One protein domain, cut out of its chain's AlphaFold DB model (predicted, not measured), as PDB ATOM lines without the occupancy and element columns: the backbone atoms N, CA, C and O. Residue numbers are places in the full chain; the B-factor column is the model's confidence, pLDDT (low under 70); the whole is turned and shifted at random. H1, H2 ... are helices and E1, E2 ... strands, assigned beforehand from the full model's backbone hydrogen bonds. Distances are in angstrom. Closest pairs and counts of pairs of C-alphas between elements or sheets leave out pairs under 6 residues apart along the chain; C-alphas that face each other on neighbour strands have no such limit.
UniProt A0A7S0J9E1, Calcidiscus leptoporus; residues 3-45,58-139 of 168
ATOM      1  N   VAL A   3     134.273 125.718 157.945       76.81
ATOM      2  CA  VAL A   3     134.656 125.753 156.521       76.81
ATOM      3  C   VAL A   3     135.739 126.805 156.249       76.81
ATOM      4  O   VAL A   3     136.722 126.515 155.573       76.81
ATOM      5  N   LYS A   4     135.608 128.012 156.826       78.12
ATOM      6  CA  LYS A   4     136.612 129.081 156.680       78.12
ATOM      7  C   LYS A   4     137.941 128.708 157.346       78.12
ATOM      8  O   LYS A   4     138.993 129.016 156.802       78.12
ATOM      9  N   LEU A   5     137.891 128.035 158.501       78.19
ATOM     10  CA  LEU A   5     139.092 127.596 159.216       78.19
ATOM     11  C   LEU A   5     139.863 126.549 158.409       78.19
ATOM     12  O   LEU A   5     141.062 126.711 158.219       78.19
ATOM     13  N   VAL A   6     139.176 125.522 157.906       78.44
ATOM     14  CA  VAL A   6     139.802 124.462 157.102       78.44
ATOM     15  C   VAL A   6     140.400 125.041 155.823       78.44
ATOM     16  O   VAL A   6     141.557 124.766 155.531       78.44
ATOM     17  N   ARG A   7     139.675 125.916 155.108       80.06
ATOM     18  CA  ARG A   7     140.225 126.602 153.923       80.06
ATOM     19  C   ARG A   7     141.512 127.361 154.243       80.06
ATOM     20  O   ARG A   7     142.483 127.223 153.512       80.06
ATOM     21  N   ARG A   8     141.533 128.117 155.344       81.19
ATOM     22  CA  ARG A   8     142.725 128.864 155.770       81.19
ATOM     23  C   ARG A   8     143.899 127.944 156.108       81.19
ATOM     24  O   ARG A   8     145.017 128.249 155.727       81.19
ATOM     25  N   LEU A   9     143.656 126.831 156.804       78.25
ATOM     26  CA  LEU A   9     144.716 125.874 157.138       78.25
ATOM     27  C   LEU A   9     145.339 125.259 155.880       78.25
ATOM     28  O   LEU A   9     146.556 125.202 155.781       78.25
ATOM     29  N   PHE A  10     144.524 124.870 154.899       78.50
ATOM     30  CA  PHE A  10     145.035 124.309 153.647       78.50
ATOM     31  C   PHE A  10     145.795 125.329 152.795       78.50
ATOM     32  O   PHE A  10     146.835 124.982 152.252       78.50
ATOM     33  N   LEU A  11     145.314 126.575 152.705       79.88
ATOM     34  CA  LEU A  11     146.020 127.646 151.987       79.88
ATOM     35  C   LEU A  11     147.383 127.976 152.608       79.88
ATOM     36  O   LEU A  11     148.287 128.387 151.894       79.88
ATOM     37  N   ASN A  12     147.523 127.810 153.924       79.56
ATOM     38  CA  ASN A  12     148.785 128.059 154.616       79.56
ATOM     39  C   ASN A  12     149.752 126.867 154.538       79.56
ATOM     40  O   ASN A  12     150.958 127.065 154.637       79.56
ATOM     41  N   ALA A  13     149.229 125.644 154.430       75.50
ATOM     42  CA  ALA A  13     150.028 124.421 154.486       75.50
ATOM     43  C   ALA A  13     150.477 123.909 153.109       75.50
ATOM     44  O   ALA A  13     151.457 123.174 153.034       75.50
ATOM     45  N   PHE A  14     149.768 124.267 152.035       77.69
ATOM     46  CA  PHE A  14     150.030 123.774 150.681       77.69
ATOM     47  C   PHE A  14     150.120 124.917 149.671       77.69
ATOM     48  O   PHE A  14     149.527 125.977 149.863       77.69
ATOM     49  N   ASP A  15     150.799 124.660 148.549       78.94
ATOM     50  CA  ASP A  15     150.879 125.598 147.429       78.94
ATOM     51  C   ASP A  15     149.490 126.005 146.917       78.94
ATOM     52  O   ASP A  15     148.545 125.206 146.880       78.94
ATOM     53  N   GLU A  16     149.383 127.236 146.416       76.06
ATOM     54  CA  GLU A  16     148.119 127.822 145.962       76.06
ATOM     55  C   GLU A  16     147.403 126.952 144.911       76.06
ATOM     56  O   GLU A  16     146.189 126.758 144.977       76.06
ATOM     57  N   LYS A  17     148.160 126.332 143.995       75.25
ATOM     58  CA  LYS A  17     147.623 125.414 142.975       75.25
ATOM     59  C   LYS A  17     146.936 124.185 143.577       75.25
ATOM     60  O   LYS A  17     145.938 123.724 143.027       75.25
ATOM     61  N   VAL A  18     147.460 123.648 144.678       74.50
ATOM     62  CA  VAL A  18     146.876 122.495 145.385       74.50
ATOM     63  C   VAL A  18     145.659 122.949 146.185       74.50
ATOM     64  O   VAL A  18     144.602 122.320 146.129       74.50
ATOM     65  N   ALA A  19     145.767 124.087 146.871       72.25
ATOM     66  CA  ALA A  19     144.674 124.638 147.661       72.25
ATOM     67  C   ALA A  19     143.454 125.037 146.806       72.25
ATOM     68  O   ALA A  19     142.318 124.869 147.251       72.25
ATOM     69  N   GLN A  20     143.656 125.496 145.566       73.75
ATOM     70  CA  GLN A  20     142.574 125.805 144.620       73.75
ATOM     71  C   GLN A  20     141.801 124.560 144.148       73.75
ATOM     72  O   GLN A  20     140.619 124.665 143.819       73.75
ATOM     73  N   GLN A  21     142.417 123.373 144.157       78.00
ATOM     74  CA  GLN A  21     141.739 122.111 143.821       78.00
ATOM     75  C   GLN A  21     140.862 121.586 144.971       78.00
ATOM     76  O   GLN A  21     140.034 120.690 144.772       78.00
ATOM     77  N   LEU A  22     141.016 122.141 146.177       77.75
ATOM     78  CA  LEU A  22     140.293 121.714 147.365       77.75
ATOM     79  C   LEU A  22     138.896 122.345 147.437       77.75
ATOM     80  O   LEU A  22     138.717 123.546 147.656       77.75
ATOM     81  N   GLU A  23     137.870 121.502 147.364       81.56
ATOM     82  CA  GLU A  23     136.489 121.928 147.570       81.56
ATOM     83  C   GLU A  23     136.078 121.726 149.034       81.56
ATOM     84  O   GLU A  23     135.770 120.616 149.464       81.56
ATOM     85  N   VAL A  24     136.055 122.812 149.812       81.88
ATOM     86  CA  VAL A  24     135.575 122.789 151.205       81.88
ATOM     87  C   VAL A  24     134.175 123.386 151.272       81.88
ATOM     88  O   VAL A  24     133.998 124.580 150.999       81.88
ATOM     89  N   ASN A  25     133.194 122.578 151.672       81.38
ATOM     90  CA  ASN A  25     131.807 123.000 151.863       81.38
ATOM     91  C   ASN A  25     131.166 122.294 153.074       81.38
ATOM     92  O   ASN A  25     131.769 121.402 153.672       81.38
ATOM     93  N   SER A  26     129.957 122.704 153.458       79.50
ATOM     94  CA  SER A  26     129.119 121.931 154.384       79.50
ATOM     95  C   SER A  26     128.510 120.712 153.677       79.50
ATOM     96  O   SER A  26     128.489 120.656 152.449       79.50
ATOM     97  N   VAL A  27     127.980 119.749 154.442       73.81
ATOM     98  CA  VAL A  27     127.305 118.560 153.874       73.81
ATOM     99  C   VAL A  27     126.140 118.966 152.970       73.81
ATOM    100  O   VAL A  27     126.032 118.464 151.856       73.81
ATOM    101  N   ASP A  28     125.318 119.919 153.416       71.44
ATOM    102  CA  ASP A  28     124.160 120.396 152.650       71.44
ATOM    103  C   ASP A  28     124.587 121.126 151.363       71.44
ATOM    104  O   ASP A  28     123.954 120.983 150.322       71.44
ATOM    105  N   GLY A  29     125.710 121.853 151.398       70.44
ATOM    106  CA  GLY A  29     126.278 122.524 150.224       70.44
ATOM    107  C   GLY A  29     126.956 121.583 149.218       70.44
ATOM    108  O   GLY A  29     127.416 122.048 148.176       70.44
ATOM    109  N   PHE A  30     127.042 120.281 149.519       69.81
ATOM    110  CA  PHE A  30     127.710 119.265 148.695       69.81
ATOM    111  C   PHE A  30     126.733 118.306 147.987       69.81
ATOM    112  O   PHE A  30     127.135 117.262 147.464       69.81
ATOM    113  N   GLN A  31     125.438 118.627 147.970       67.38
ATOM    114  CA  GLN A  31     124.421 117.781 147.350       67.38
ATOM    115  C   GLN A  31     124.646 117.643 145.831       67.38
ATOM    116  O   GLN A  31     124.892 118.622 145.131       67.38
ATOM    117  N   GLY A  32     124.574 116.408 145.319       69.25
ATOM    118  CA  GLY A  32     124.739 116.107 143.889       69.25
ATOM    119  C   GLY A  32     126.185 116.135 143.375       69.25
ATOM    120  O   GLY A  32     126.400 116.004 142.175       69.25
ATOM    121  N   ARG A  33     127.180 116.288 144.259       75.56
ATOM    122  CA  ARG A  33     128.607 116.291 143.903       75.56
ATOM    123  C   ARG A  33     129.331 115.135 144.576       75.56
ATOM    124  O   ARG A  33     129.103 114.851 145.745       75.56
ATOM    125  N   GLU A  34     130.236 114.484 143.859       79.06
ATOM    126  CA  GLU A  34     131.049 113.381 144.381       79.06
ATOM    127  C   GLU A  34     132.530 113.663 144.154       79.06
ATOM    128  O   GLU A  34     132.908 114.300 143.167       79.06
ATOM    129  N   LYS A  35     133.385 113.169 145.052       81.50
ATOM    130  CA  LYS A  35     134.843 113.292 144.927       81.50
ATOM    131  C   LYS A  35     135.524 111.956 145.160       81.50
ATOM    132  O   LYS A  35     135.003 111.072 145.832       81.50
ATOM    133  N   ARG A  36     136.735 111.832 144.614       76.12
ATOM    134  CA  ARG A  36     137.615 110.675 144.825       76.12
ATOM    135  C   ARG A  36     137.899 110.451 146.312       76.12
ATOM    136  O   ARG A  36     137.761 109.328 146.790       76.12
ATOM    137  N   VAL A  37     138.211 111.525 147.036       79.12
ATOM    138  CA  VAL A  37     138.477 111.512 148.477       79.12
ATOM    139  C   VAL A  37     137.610 112.566 149.163       79.12
ATOM    140  O   VAL A  37     137.499 113.688 148.666       79.12
ATOM    141  N   ILE A  38     136.999 112.214 150.296       82.75
ATOM    142  CA  ILE A  38     136.232 113.131 151.149       82.75
ATOM    143  C   ILE A  38     136.833 113.137 152.556       82.75
ATOM    144  O   ILE A  38     136.991 112.083 153.170       82.75
ATOM    145  N   LEU A  39     137.106 114.333 153.085       83.31
ATOM    146  CA  LEU A  39     137.414 114.555 154.498       83.31
ATOM    147  C   LEU A  39     136.179 115.126 155.204       83.31
ATOM    148  O   LEU A  39     135.823 116.291 155.028       83.31
ATOM    149  N   PHE A  40     135.534 114.307 156.028       84.69
ATOM    150  CA  PHE A  40     134.362 114.678 156.806       84.69
ATOM    151  C   PHE A  40     134.749 115.026 158.246       84.69
ATOM    152  O   PHE A  40     135.295 114.206 158.975       84.69
ATOM    153  N   THR A  41     134.460 116.251 158.679       82.25
ATOM    154  CA  THR A  41     134.875 116.777 159.989       82.25
ATOM    155  C   THR A  41     133.644 117.058 160.854       82.25
ATOM    156  O   THR A  41     132.806 117.885 160.495       82.25
ATOM    157  N   THR A  42     133.511 116.389 162.004       75.94
ATOM    158  CA  THR A  42     132.268 116.438 162.804       75.94
ATOM    159  C   THR A  42     132.181 117.619 163.776       75.94
ATOM    160  O   THR A  42     131.097 117.888 164.286       75.94
ATOM    161  N   VAL A  43     133.295 118.334 164.007       65.19
ATOM    162  CA  VAL A  43     133.495 119.592 164.778       65.19
ATOM    163  C   VAL A  43     132.929 119.710 166.192       65.19
ATOM    164  O   VAL A  43     133.334 120.600 166.936       65.19
ATOM    165  N   ARG A  44     132.061 118.803 166.627       64.25
ATOM    166  CA  ARG A  44     131.516 118.787 167.977       64.25
ATOM    167  C   ARG A  44     132.405 117.954 168.886       64.25
ATOM    168  O   ARG A  44     132.599 116.756 168.690       64.25
ATOM    169  N   SER A  45     132.898 118.610 169.924       55.12
ATOM    170  CA  SER A  45     133.559 118.005 171.073       55.12
ATOM    171  C   SER A  45     132.955 118.607 172.338       55.12
ATOM    172  O   SER A  45     133.637 119.298 173.091       55.12
ATOM    173  N   VAL A  58     124.877 116.338 163.244       63.53
ATOM    174  CA  VAL A  58     125.587 115.069 163.061       63.53
ATOM    175  C   VAL A  58     124.715 113.862 163.447       63.53
ATOM    176  O   VAL A  58     125.047 112.746 163.079       63.53
ATOM    177  N   ARG A  59     123.582 114.050 164.143       66.75
ATOM    178  CA  ARG A  59     122.617 112.974 164.448       66.75
ATOM    179  C   ARG A  59     121.674 112.642 163.298       66.75
ATOM    180  O   ARG A  59     121.044 111.596 163.365       66.75
ATOM    181  N   ASP A  60     121.552 113.511 162.297       75.69
ATOM    182  CA  ASP A  60     120.644 113.296 161.172       75.69
ATOM    183  C   ASP A  60     121.168 112.159 160.270       75.69
ATOM    184  O   ASP A  60     122.171 112.352 159.571       75.69
ATOM    185  N   PRO A  61     120.498 110.990 160.235       72.75
ATOM    186  CA  PRO A  61     120.941 109.856 159.430       72.75
ATOM    187  C   PRO A  61     120.997 110.181 157.935       72.75
ATOM    188  O   PRO A  61     121.836 109.638 157.223       72.75
ATOM    189  N   ARG A  62     120.161 111.108 157.445       78.19
ATOM    190  CA  ARG A  62     120.169 111.520 156.034       78.19
ATOM    191  C   ARG A  62     121.481 112.210 155.688       78.19
ATOM    192  O   ARG A  62     122.071 111.918 154.652       78.19
ATOM    193  N   ARG A  63     121.979 113.072 156.576       78.00
ATOM    194  CA  ARG A  63     123.253 113.782 156.386       78.00
ATOM    195  C   ARG A  63     124.460 112.862 156.512       78.00
ATOM    196  O   ARG A  63     125.425 113.057 155.778       78.00
ATOM    197  N   ILE A  64     124.392 111.857 157.387       78.31
ATOM    198  CA  ILE A  64     125.412 110.800 157.483       78.31
ATOM    199  C   ILE A  64     125.449 109.990 156.185       78.31
ATOM    200  O   ILE A  64     126.507 109.835 155.590       78.31
ATOM    201  N   ASN A  65     124.294 109.533 155.700       80.06
ATOM    202  CA  ASN A  65     124.220 108.760 154.463       80.06
ATOM    203  C   ASN A  65     124.746 109.568 153.277       80.06
ATOM    204  O   ASN A  65     125.577 109.075 152.523       80.06
ATOM    205  N   VAL A  66     124.333 110.835 153.158       80.94
ATOM    206  CA  VAL A  66     124.852 111.732 152.123       80.94
ATOM    207  C   VAL A  66     126.369 111.844 152.234       80.94
ATOM    208  O   VAL A  66     127.035 111.593 151.238       80.94
ATOM    209  N   SER A  67     126.929 112.177 153.402       77.56
ATOM    210  CA  SER A  67     128.379 112.359 153.545       77.56
ATOM    211  C   SER A  67     129.170 111.073 153.288       77.56
ATOM    212  O   SER A  67     130.250 111.140 152.702       77.56
ATOM    213  N   MET A  68     128.617 109.911 153.646       76.94
ATOM    214  CA  MET A  68     129.233 108.608 153.410       76.94
ATOM    215  C   MET A  68     129.259 108.218 151.930       76.94
ATOM    216  O   MET A  68     130.266 107.690 151.465       76.94
ATOM    217  N   THR A  69     128.199 108.508 151.170       77.69
ATOM    218  CA  THR A  69     128.109 108.107 149.756       77.69
ATOM    219  C   THR A  69     128.756 109.097 148.787       77.69
ATOM    220  O   THR A  69     128.831 108.809 147.598       77.69
ATOM    221  N   ARG A  70     129.219 110.277 149.236       78.69
ATOM    222  CA  ARG A  70     129.903 111.241 148.344       78.69
ATOM    223  C   ARG A  70     131.345 110.850 147.988       78.69
ATOM    224  O   ARG A  70     131.919 111.457 147.079       78.69
ATOM    225  N   ALA A  71     131.943 109.895 148.701       79.19
ATOM    226  CA  ALA A  71     133.318 109.452 148.485       79.19
ATOM    227  C   ALA A  71     133.380 108.270 147.505       79.19
ATOM    228  O   ALA A  71     132.780 107.231 147.761       79.19
ATOM    229  N   LYS A  72     134.143 108.402 146.412       76.75
ATOM    230  CA  LYS A  72     134.312 107.328 145.412       76.75
ATOM    231  C   LYS A  72     135.403 106.316 145.765       76.75
ATOM    232  O   LYS A  72     135.287 105.154 145.395       76.75
ATOM    233  N   HIS A  73     136.472 106.752 146.432       76.19
ATOM    234  CA  HIS A  73     137.572 105.870 146.835       76.19
ATOM    235  C   HIS A  73     137.782 105.876 148.341       76.19
ATOM    236  O   HIS A  73     137.756 104.812 148.946       76.19
ATOM    237  N   SER A  74     137.956 107.054 148.949       77.62
ATOM    238  CA  SER A  74     138.337 107.151 150.364       77.62
ATOM    239  C   SER A  74     137.490 108.163 151.123       77.62
ATOM    240  O   SER A  74     137.333 109.310 150.698       77.62
ATOM    241  N   LEU A  75     136.991 107.748 152.285       81.69
ATOM    242  CA  LEU A  75     136.296 108.608 153.238       81.69
ATOM    243  C   LEU A  75     137.102 108.672 154.534       81.69
ATOM    244  O   LEU A  75     137.290 107.658 155.202       81.69
ATOM    245  N   LEU A  76     137.552 109.871 154.891       83.81
ATOM    246  CA  LEU A  76     138.256 110.157 156.134       83.81
ATOM    247  C   LEU A  76     137.306 110.888 157.075       83.81
ATOM    248  O   LEU A  76     136.853 111.986 156.759       83.81
ATOM    249  N   ILE A  77     137.001 110.303 158.230       84.44
ATOM    250  CA  ILE A  77     136.134 110.934 159.230       84.44
ATOM    251  C   ILE A  77     136.986 111.427 160.388       84.44
ATOM    252  O   ILE A  77     137.589 110.620 161.080       84.44
ATOM    253  N   LEU A  78     136.994 112.731 160.641       84.31
ATOM    254  CA  LEU A  78     137.687 113.343 161.768       84.31
ATOM    255  C   LEU A  78     136.682 113.768 162.845       84.31
ATOM    256  O   LEU A  78     135.837 114.639 162.607       84.31
ATOM    257  N   GLY A  79     136.806 113.206 164.048       81.94
ATOM    258  CA  GLY A  79     135.910 113.553 165.149       81.94
ATOM    259  C   GLY A  79     136.304 113.016 166.519       81.94
ATOM    260  O   GLY A  79     137.237 112.232 166.668       81.94
ATOM    261  N   ASN A  80     135.556 113.427 167.544       81.00
ATOM    262  CA  ASN A  80     135.703 112.893 168.895       81.00
ATOM    263  C   ASN A  80     134.788 111.674 169.078       81.00
ATOM    264  O   ASN A  80     133.566 111.814 169.155       81.00
ATOM    265  N   ALA A  81     135.367 110.478 169.202       80.62
ATOM    266  CA  ALA A  81     134.584 109.245 169.322       80.62
ATOM    267  C   ALA A  81     133.687 109.211 170.561       80.62
ATOM    268  O   ALA A  81     132.608 108.635 170.490       80.62
ATOM    269  N   LYS A  82     134.095 109.815 171.687       78.00
ATOM    270  CA  LYS A  82     133.263 109.828 172.901       78.00
ATOM    271  C   LYS A  82     131.974 110.605 172.665       78.00
ATOM    272  O   LYS A  82     130.906 110.143 173.042       78.00
ATOM    273  N   THR A  83     132.082 111.759 172.013       78.50
ATOM    274  CA  THR A  83     130.926 112.589 171.665       78.50
ATOM    275  C   THR A  83     130.065 111.902 170.602       78.50
ATOM    276  O   THR A  83     128.845 111.855 170.742       78.50
ATOM    277  N   LEU A  84     130.684 111.317 169.572       79.62
ATOM    278  CA  LEU A  84     129.971 110.657 168.473       79.62
ATOM    279  C   LEU A  84     129.208 109.403 168.918       79.62
ATOM    280  O   LEU A  84     128.070 109.221 168.504       79.62
ATOM    281  N   LYS A  85     129.767 108.599 169.830       81.25
ATOM    282  CA  LYS A  85     129.112 107.395 170.375       81.25
ATOM    283  C   LYS A  85     127.790 107.659 171.108       81.25
ATOM    284  O   LYS A  85     127.069 106.713 171.385       81.25
ATOM    285  N   SER A  86     127.450 108.915 171.407       80.44
ATOM    286  CA  SER A  86     126.133 109.261 171.963       80.44
ATOM    287  C   SER A  86     124.973 109.103 170.965       80.44
ATOM    288  O   SER A  86     123.814 109.188 171.363       80.44
ATOM    289  N   ALA A  87     125.261 108.877 169.678       79.25
ATOM    290  CA  ALA A  87     124.273 108.517 168.668       79.25
ATOM    291  C   ALA A  87     124.541 107.110 168.137       79.25
ATOM    292  O   ALA A  87     125.664 106.789 167.755       79.25
ATOM    293  N   GLU A  88     123.483 106.310 168.054       82.31
ATOM    294  CA  GLU A  88     123.537 104.895 167.684       82.31
ATOM    295  C   GLU A  88     124.239 104.653 166.342       82.31
ATOM    296  O   GLU A  88     125.210 103.909 166.285       82.31
ATOM    297  N   VAL A  89     123.850 105.382 165.288       82.56
ATOM    298  CA  VAL A  89     124.463 105.263 163.949       82.56
ATOM    299  C   VAL A  89     125.983 105.471 163.995       82.56
ATOM    300  O   VAL A  89     126.743 104.759 163.341       82.56
ATOM    301  N   TRP A  90     126.446 106.430 164.799       84.19
ATOM    302  CA  TRP A  90     127.869 106.712 164.967       84.19
ATOM    303  C   TRP A  90     128.585 105.671 165.820       84.19
ATOM    304  O   TRP A  90     129.743 105.362 165.539       84.19
ATOM    305  N   ALA A  91     127.927 105.139 166.851       84.56
ATOM    306  CA  ALA A  91     128.473 104.060 167.661       84.56
ATOM    307  C   ALA A  91     128.739 102.822 166.796       84.56
ATOM    308  O   ALA A  91     129.880 102.356 166.760       84.56
ATOM    309  N   THR A  92     127.746 102.401 166.007       87.00
ATOM    310  CA  THR A  92     127.857 101.279 165.066       87.00
ATOM    311  C   THR A  92     128.965 101.514 164.041       87.00
ATOM    312  O   THR A  92     129.803 100.641 163.827       87.00
ATOM    313  N   LEU A  93     129.044 102.715 163.454       84.44
ATOM    314  CA  LEU A  93     130.088 103.049 162.480       84.44
ATOM    315  C   LEU A  93     131.502 102.986 163.082       84.44
ATOM    316  O   LEU A  93     132.436 102.508 162.441       84.44
ATOM    317  N   ILE A  94     131.682 103.482 164.310       84.81
ATOM    318  CA  ILE A  94     132.980 103.462 164.998       84.81
ATOM    319  C   ILE A  94     133.373 102.031 165.381       84.81
ATOM    320  O   ILE A  94     134.560 101.700 165.371       84.81
ATOM    321  N   GLU A  95     132.408 101.190 165.742       87.00
ATOM    322  CA  GLU A  95     132.639  99.784 166.083       87.00
ATOM    323  C   GLU A  95     132.996  98.952 164.853       87.00
ATOM    324  O   GLU A  95     134.008  98.253 164.888       87.00
ATOM    325  N   ASP A  96     132.285  99.130 163.739       85.19
ATOM    326  CA  ASP A  96     132.655  98.551 162.443       85.19
ATOM    327  C   ASP A  96     134.062  98.998 162.007       85.19
ATOM    328  O   ASP A  96     134.922  98.177 161.675       85.19
ATOM    329  N   ALA A  97     134.359 100.300 162.084       83.94
ATOM    330  CA  ALA A  97     135.686 100.810 161.754       83.94
ATOM    331  C   ALA A  97     136.777 100.210 162.655       83.94
ATOM    332  O   ALA A  97     137.882  99.941 162.182       83.94
ATOM    333  N   ARG A  98     136.484  99.977 163.942       84.31
ATOM    334  CA  ARG A  98     137.412  99.337 164.883       84.31
ATOM    335  C   ARG A  98     137.635  97.870 164.532       84.31
ATOM    336  O   ARG A  98     138.787  97.448 164.517       84.31
ATOM    337  N   ALA A  99     136.576  97.129 164.213       84.00
ATOM    338  CA  ALA A  99     136.670  95.737 163.772       84.00
ATOM    339  C   ALA A  99     137.529  95.604 162.502       84.00
ATOM    340  O   ALA A  99     138.304  94.664 162.360       84.00
ATOM    341  N   ARG A 100     137.471  96.603 161.614       82.12
ATOM    342  CA  ARG A 100     138.296  96.685 160.398       82.12
ATOM    343  C   ARG A 100     139.697  97.275 160.608       82.12
ATOM    344  O   ARG A 100     140.384  97.520 159.621       82.12
ATOM    345  N   SER A 101     140.120  97.551 161.844       80.69
ATOM    346  CA  SER A 101     141.395  98.230 162.154       80.69
ATOM    347  C   SER A 101     141.580  99.577 161.430       80.69
ATOM    348  O   SER A 101     142.689 100.001 161.129       80.69
ATOM    349  N   CYS A 102     140.477 100.272 161.158       79.12
ATOM    350  CA  CYS A 102     140.417 101.545 160.437       79.12
ATOM    351  C   CYS A 102     140.166 102.731 161.384       79.12
ATOM    352  O   CYS A 102     139.595 103.741 160.970       79.12
ATOM    353  N   VAL A 103     140.551 102.604 162.660       79.50
ATOM    354  CA  VAL A 103     140.448 103.672 163.663       79.50
ATOM    355  C   VAL A 103     141.838 104.133 164.067       79.50
ATOM    356  O   VAL A 103     142.585 103.379 164.683       79.50
ATOM    357  N   ILE A 104     142.155 105.392 163.773       82.38
ATOM    358  CA  ILE A 104     143.428 106.010 164.158       82.38
ATOM    359  C   ILE A 104     143.163 106.944 165.328       82.38
ATOM    360  O   ILE A 104     142.372 107.879 165.207       82.38
ATOM    361  N   GLN A 105     143.810 106.692 166.464       78.75
ATOM    362  CA  GLN A 105     143.695 107.560 167.626       78.75
ATOM    363  C   GLN A 105     144.779 108.634 167.584       78.75
ATOM    364  O   GLN A 105     145.958 108.323 167.453       78.75
ATOM    365  N   THR A 106     144.381 109.897 167.695       73.00
ATOM    366  CA  THR A 106     145.308 111.018 167.554       73.00
ATOM    367  C   THR A 106     145.428 111.825 168.838       73.00
ATOM    368  O   THR A 106     144.462 112.001 169.593       73.00
ATOM    369  N   HIS A 107     146.655 112.281 169.098       70.75
ATOM    370  CA  HIS A 107     147.045 112.993 170.318       70.75
ATOM    371  C   HIS A 107     147.382 114.468 170.077       70.75
ATOM    372  O   HIS A 107     147.402 115.245 171.028       70.75
ATOM    373  N   SER A 108     147.575 114.857 168.817       66.69
ATOM    374  CA  SER A 108     147.938 116.218 168.424       66.69
ATOM    375  C   SER A 108     146.749 116.941 167.780       66.69
ATOM    376  O   SER A 108     145.996 116.309 167.031       66.69
ATOM    377  N   PRO A 109     146.565 118.252 168.035       68.81
ATOM    378  CA  PRO A 109     145.602 119.080 167.317       68.81
ATOM    379  C   PRO A 109     145.808 119.027 165.801       68.81
ATOM    380  O   PRO A 109     146.936 118.918 165.330       68.81
ATOM    381  N   ILE A 110     144.719 119.190 165.042       68.81
ATOM    382  CA  ILE A 110     144.740 119.111 163.571       68.81
ATOM    383  C   ILE A 110     145.729 120.099 162.928       68.81
ATOM    384  O   ILE A 110     146.311 119.782 161.901       68.81
ATOM    385  N   GLY A 111     145.950 121.271 163.542       66.38
ATOM    386  CA  GLY A 111     146.906 122.268 163.047       66.38
ATOM    387  C   GLY A 111     148.327 121.716 162.949       66.38
ATOM    388  O   GLY A 111     148.957 121.866 161.911       66.38
ATOM    389  N   ILE A 112     148.759 120.944 163.953       68.56
ATOM    390  CA  ILE A 112     150.097 120.336 163.979       68.56
ATOM    391  C   ILE A 112     150.280 119.353 162.814       68.56
ATOM    392  O   ILE A 112     151.382 119.208 162.295       68.56
ATOM    393  N   TRP A 113     149.213 118.681 162.367       71.44
ATOM    394  CA  TRP A 113     149.315 117.763 161.227       71.44
ATOM    395  C   TRP A 113     149.547 118.518 159.928       71.44
ATOM    396  O   TRP A 113     150.309 118.043 159.098       71.44
ATOM    397  N   PHE A 114     148.919 119.685 159.759       69.81
ATOM    398  CA  PHE A 114     149.167 120.545 158.604       69.81
ATOM    399  C   PHE A 114     150.574 121.142 158.638       69.81
ATOM    400  O   PHE A 114     151.216 121.189 157.598       69.81
ATOM    401  N   ASP A 115     151.079 121.510 159.819       68.62
ATOM    402  CA  ASP A 115     152.457 121.994 159.982       68.62
ATOM    403  C   ASP A 115     153.498 120.897 159.704       68.62
ATOM    404  O   ASP A 115     154.567 121.167 159.173       68.62
ATOM    405  N   THR A 116     153.187 119.642 160.042       67.69
ATOM    406  CA  THR A 116     154.053 118.492 159.728       67.69
ATOM    407  C   THR A 116     153.974 118.150 158.238       67.69
ATOM    408  O   THR A 116     154.994 117.957 157.582       67.69
ATOM    409  N   ALA A 117     152.763 118.131 157.672       65.12
ATOM    410  CA  ALA A 117     152.535 117.826 156.262       65.12
ATOM    411  C   ALA A 117     153.069 118.909 155.312       65.12
ATOM    412  O   ALA A 117     153.349 118.601 154.161       65.12
ATOM    413  N   SER A 118     153.217 120.158 155.763       64.94
ATOM    414  CA  SER A 118     153.862 121.211 154.970       64.94
ATOM    415  C   SER A 118     155.388 121.068 154.926       64.94
ATOM    416  O   SER A 118     156.027 121.576 154.006       64.94
ATOM    417  N   GLN A 119     155.979 120.364 155.897       66.31
ATOM    418  CA  GLN A 119     157.420 120.100 155.963       66.31
ATOM    419  C   GLN A 119     157.820 118.832 155.202       66.31
ATOM    420  O   GLN A 119     158.912 118.770 154.634       66.31
ATOM    421  N   GLU A 120     156.944 117.829 155.146       59.88
ATOM    422  CA  GLU A 120     157.170 116.619 154.359       59.88
ATOM    423  C   GLU A 120     156.612 116.780 152.937       59.88
ATOM    424  O   GLU A 120     155.412 116.956 152.737       59.88
ATOM    425  N   LYS A 121     157.463 116.653 151.907       53.25
ATOM    426  CA  LYS A 121     157.012 116.519 150.508       53.25
ATOM    427  C   LYS A 121     156.398 115.133 150.287       53.25
ATOM    428  O   LYS A 121     156.992 114.280 149.631       53.25
ATOM    429  N   VAL A 122     155.224 114.891 150.856       54.34
ATOM    430  CA  VAL A 122     154.460 113.665 150.613       54.34
ATOM    431  C   VAL A 122     153.619 113.880 149.365       54.34
ATOM    432  O   VAL A 122     152.792 114.789 149.334       54.34
ATOM    433  N   ASP A 123     153.805 113.047 148.336       52.47
ATOM    434  CA  ASP A 123     152.857 112.987 147.223       52.47
ATOM    435  C   ASP A 123     151.511 112.482 147.775       52.47
ATOM    436  O   ASP A 123     151.413 111.300 148.139       52.47
ATOM    437  N   PRO A 124     150.466 113.332 147.832       46.72
ATOM    438  CA  PRO A 124     149.191 112.975 148.443       46.72
ATOM    439  C   PRO A 124     148.523 111.779 147.762       46.72
ATOM    440  O   PRO A 124     147.678 111.130 148.374       46.72
ATOM    441  N   MET A 125     148.877 111.494 146.502       42.81
ATOM    442  CA  MET A 125     148.309 110.408 145.705       42.81
ATOM    443  C   MET A 125     149.016 109.065 145.903       42.81
ATOM    444  O   MET A 125     148.403 108.030 145.648       42.81
ATOM    445  N   SER A 126     150.256 109.061 146.401       44.47
ATOM    446  CA  SER A 126     151.018 107.834 146.673       44.47
ATOM    447  C   SER A 126     150.503 107.060 147.897       44.47
ATOM    448  O   SER A 126     150.641 105.843 147.975       44.47
ATOM    449  N   THR A 127     149.836 107.754 148.826       47.69
ATOM    450  CA  THR A 127     149.353 107.204 150.106       47.69
ATOM    451  C   THR A 127     147.910 106.679 150.037       47.69
ATOM    452  O   THR A 127     147.400 106.098 150.998       47.69
ATOM    453  N   VAL A 128     147.201 106.876 148.916       44.09
ATOM    454  CA  VAL A 128     145.773 106.532 148.808       44.09
ATOM    455  C   VAL A 128     145.598 105.067 148.418       44.09
ATOM    456  O   VAL A 128     145.321 104.730 147.272       44.09
ATOM    457  N   GLN A 129     145.685 104.191 149.415       44.38
ATOM    458  CA  GLN A 129     145.259 102.794 149.306       44.38
ATOM    459  C   GLN A 129     144.103 102.476 150.267       44.38
ATOM    460  O   GLN A 129     143.993 101.376 150.800       44.38
ATOM    461  N   ALA A 130     143.217 103.441 150.516       46.59
ATOM    462  CA  ALA A 130     142.063 103.234 151.382       46.59
ATOM    463  C   ALA A 130     140.783 103.166 150.546       46.59
ATOM    464  O   ALA A 130     140.112 104.172 150.361       46.59
ATOM    465  N   SER A 131     140.425 101.971 150.073       50.25
ATOM    466  CA  SER A 131     139.099 101.666 149.505       50.25
ATOM    467  C   SER A 131     137.993 101.581 150.567       50.25
ATOM    468  O   SER A 131     136.842 101.277 150.260       50.25
ATOM    469  N   LYS A 132     138.339 101.806 151.840       54.38
ATOM    470  CA  LYS A 132     137.454 101.681 152.998       54.38
ATOM    471  C   LYS A 132     137.446 102.986 153.794       54.38
ATOM    472  O   LYS A 132     138.477 103.656 153.862       54.38
ATOM    473  N   PRO A 133     136.317 103.345 154.431       53.72
ATOM    474  CA  PRO A 133     136.263 104.516 155.290       53.72
ATOM    475  C   PRO A 133     137.202 104.331 156.487       53.72
ATOM    476  O   PRO A 133     137.132 103.312 157.188       53.72
ATOM    477  N   VAL A 134     138.063 105.326 156.702       60.38
ATOM    478  CA  VAL A 134     139.002 105.421 157.823       60.38
ATOM    479  C   VAL A 134     138.497 106.495 158.779       60.38
ATOM    480  O   VAL A 134     138.226 107.631 158.392       60.38
ATOM    481  N   VAL A 135     138.359 106.129 160.050       67.88
ATOM    482  CA  VAL A 135     137.872 107.020 161.101       67.88
ATOM    483  C   VAL A 135     139.056 107.468 161.946       67.88
ATOM    484  O   VAL A 135     139.658 106.697 162.688       67.88
ATOM    485  N   VAL A 136     139.386 108.744 161.855       68.75
ATOM    486  CA  VAL A 136     140.404 109.388 162.672       68.75
ATOM    487  C   VAL A 136     139.736 109.999 163.898       68.75
ATOM    488  O   VAL A 136     138.940 110.939 163.828       68.75
ATOM    489  N   VAL A 137     140.066 109.441 165.052       64.69
ATOM    490  CA  VAL A 137     139.485 109.803 166.336       64.69
ATOM    491  C   VAL A 137     140.496 110.596 167.145       64.69
ATOM    492  O   VAL A 137     141.512 110.052 167.572       64.69
ATOM    493  N   SER A 138     140.191 111.853 167.459       52.88
ATOM    494  CA  SER A 138     140.997 112.585 168.437       52.88
ATOM    495  C   SER A 138     140.629 112.172 169.860       52.88
ATOM    496  O   SER A 138     139.455 112.006 170.219       52.88
ATOM    497  N   LYS A 139     141.644 111.987 170.709       43.91
ATOM    498  CA  LYS A 139     141.438 111.877 172.155       43.91
ATOM    499  C   LYS A 139     141.235 113.291 172.698       43.91
ATOM    500  O   LYS A 139     142.032 114.178 172.416       43.91
TER     501      LYS A 139
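Overview. This is residues 3 to 45 and 58 to 139 of the 168 residues of a protein of Calcidiscus leptoporus (UniProt A0A7S0J9E1). A twisted sheet of four parallel strands has H3 and H5 packed over one face, while H1, H2 and H6 form a separate helical group away from the sheet, with H1 touching both H2 and H6. Residues 120 to 127, in the long link back to the sheet, stick out. The printed part has 125 residues with six named helices and four named strands, along the chain H1 H2 E1 H3 E2 H4 H5 E3 H6 E4; the sheet order is E1 E2 E4 E3 and the class is mixed. The whole is compact, with a radius of gyration of the C-alphas of 14.6 A and spans of 40 by 34 by 27 A.

Arrangement. Edge strand E1, residues 35 to 41, is parallel to E2, residues 71 to 79, with N 40 and O 76 at 2.8 A. E2 bends by 80 degrees at residue 74. E4, residues 134 to 138, is parallel to E2, with N 136 and O 77 at 2.7 A. Edge strand E3, residues 103 to 106, is parallel to E4, with N 137 and O 104 at 2.8 A. H3, residues 61 to 69, and H5, residues 88 to 99, are on the same face, making two layers, a sheet and its helices. H3 is over E1 at a height over the sheet of 11.2 A; H5, at 10.3 A, runs across the strands, at 70 degrees to E4 on the local plane. H4, residues 81 to 84, only grazes the sheet. E2, H4, H5 and E3 form a split strand-helix-strand unit, its parallel strands separated by E4, with a right-handed crossover. E3, H6, residues 110 to 119, and E4 form a strand-helix-strand unit, two parallel neighbours joined through a helix, also right-handed. H6 touches H1, residues 3 to 13, the closest C-alphas being those of Ser 118 and Ala 13, 5.0 A apart. H1 and H2, residues 16 to 21, are a helical hairpin and only just touch, with 3 pairs of C-alphas within 8 A. In H1, H3 and H5 every O i to N i+4 pair is within hydrogen-bond range; H2 has 1 of 2, H6 has 5 of 6, and H4 is too short for such a pair.

Along the chain. H1 begins at C-alpha 3, (134.656, 125.753, 156.521), and is 15.6 A long. E2 measures 17.4 A, H5 16.5 A and E1 15.5 A. E4 ends at C-alpha 138, (140.997, 112.585, 168.437).

Size, cuts and confidence. The C-alphas of Lys 17 and Glu 88, the two farthest apart, are 40.1 A apart. Residues 46 to 57 are not printed; C-alphas 45 and 58 are 11.7 A apart across the cut. The links H2 to E1 and H6 to E4 are long. The mean pLDDT of the printed part is 73.1, and residues 114 to 139 are among those under 70.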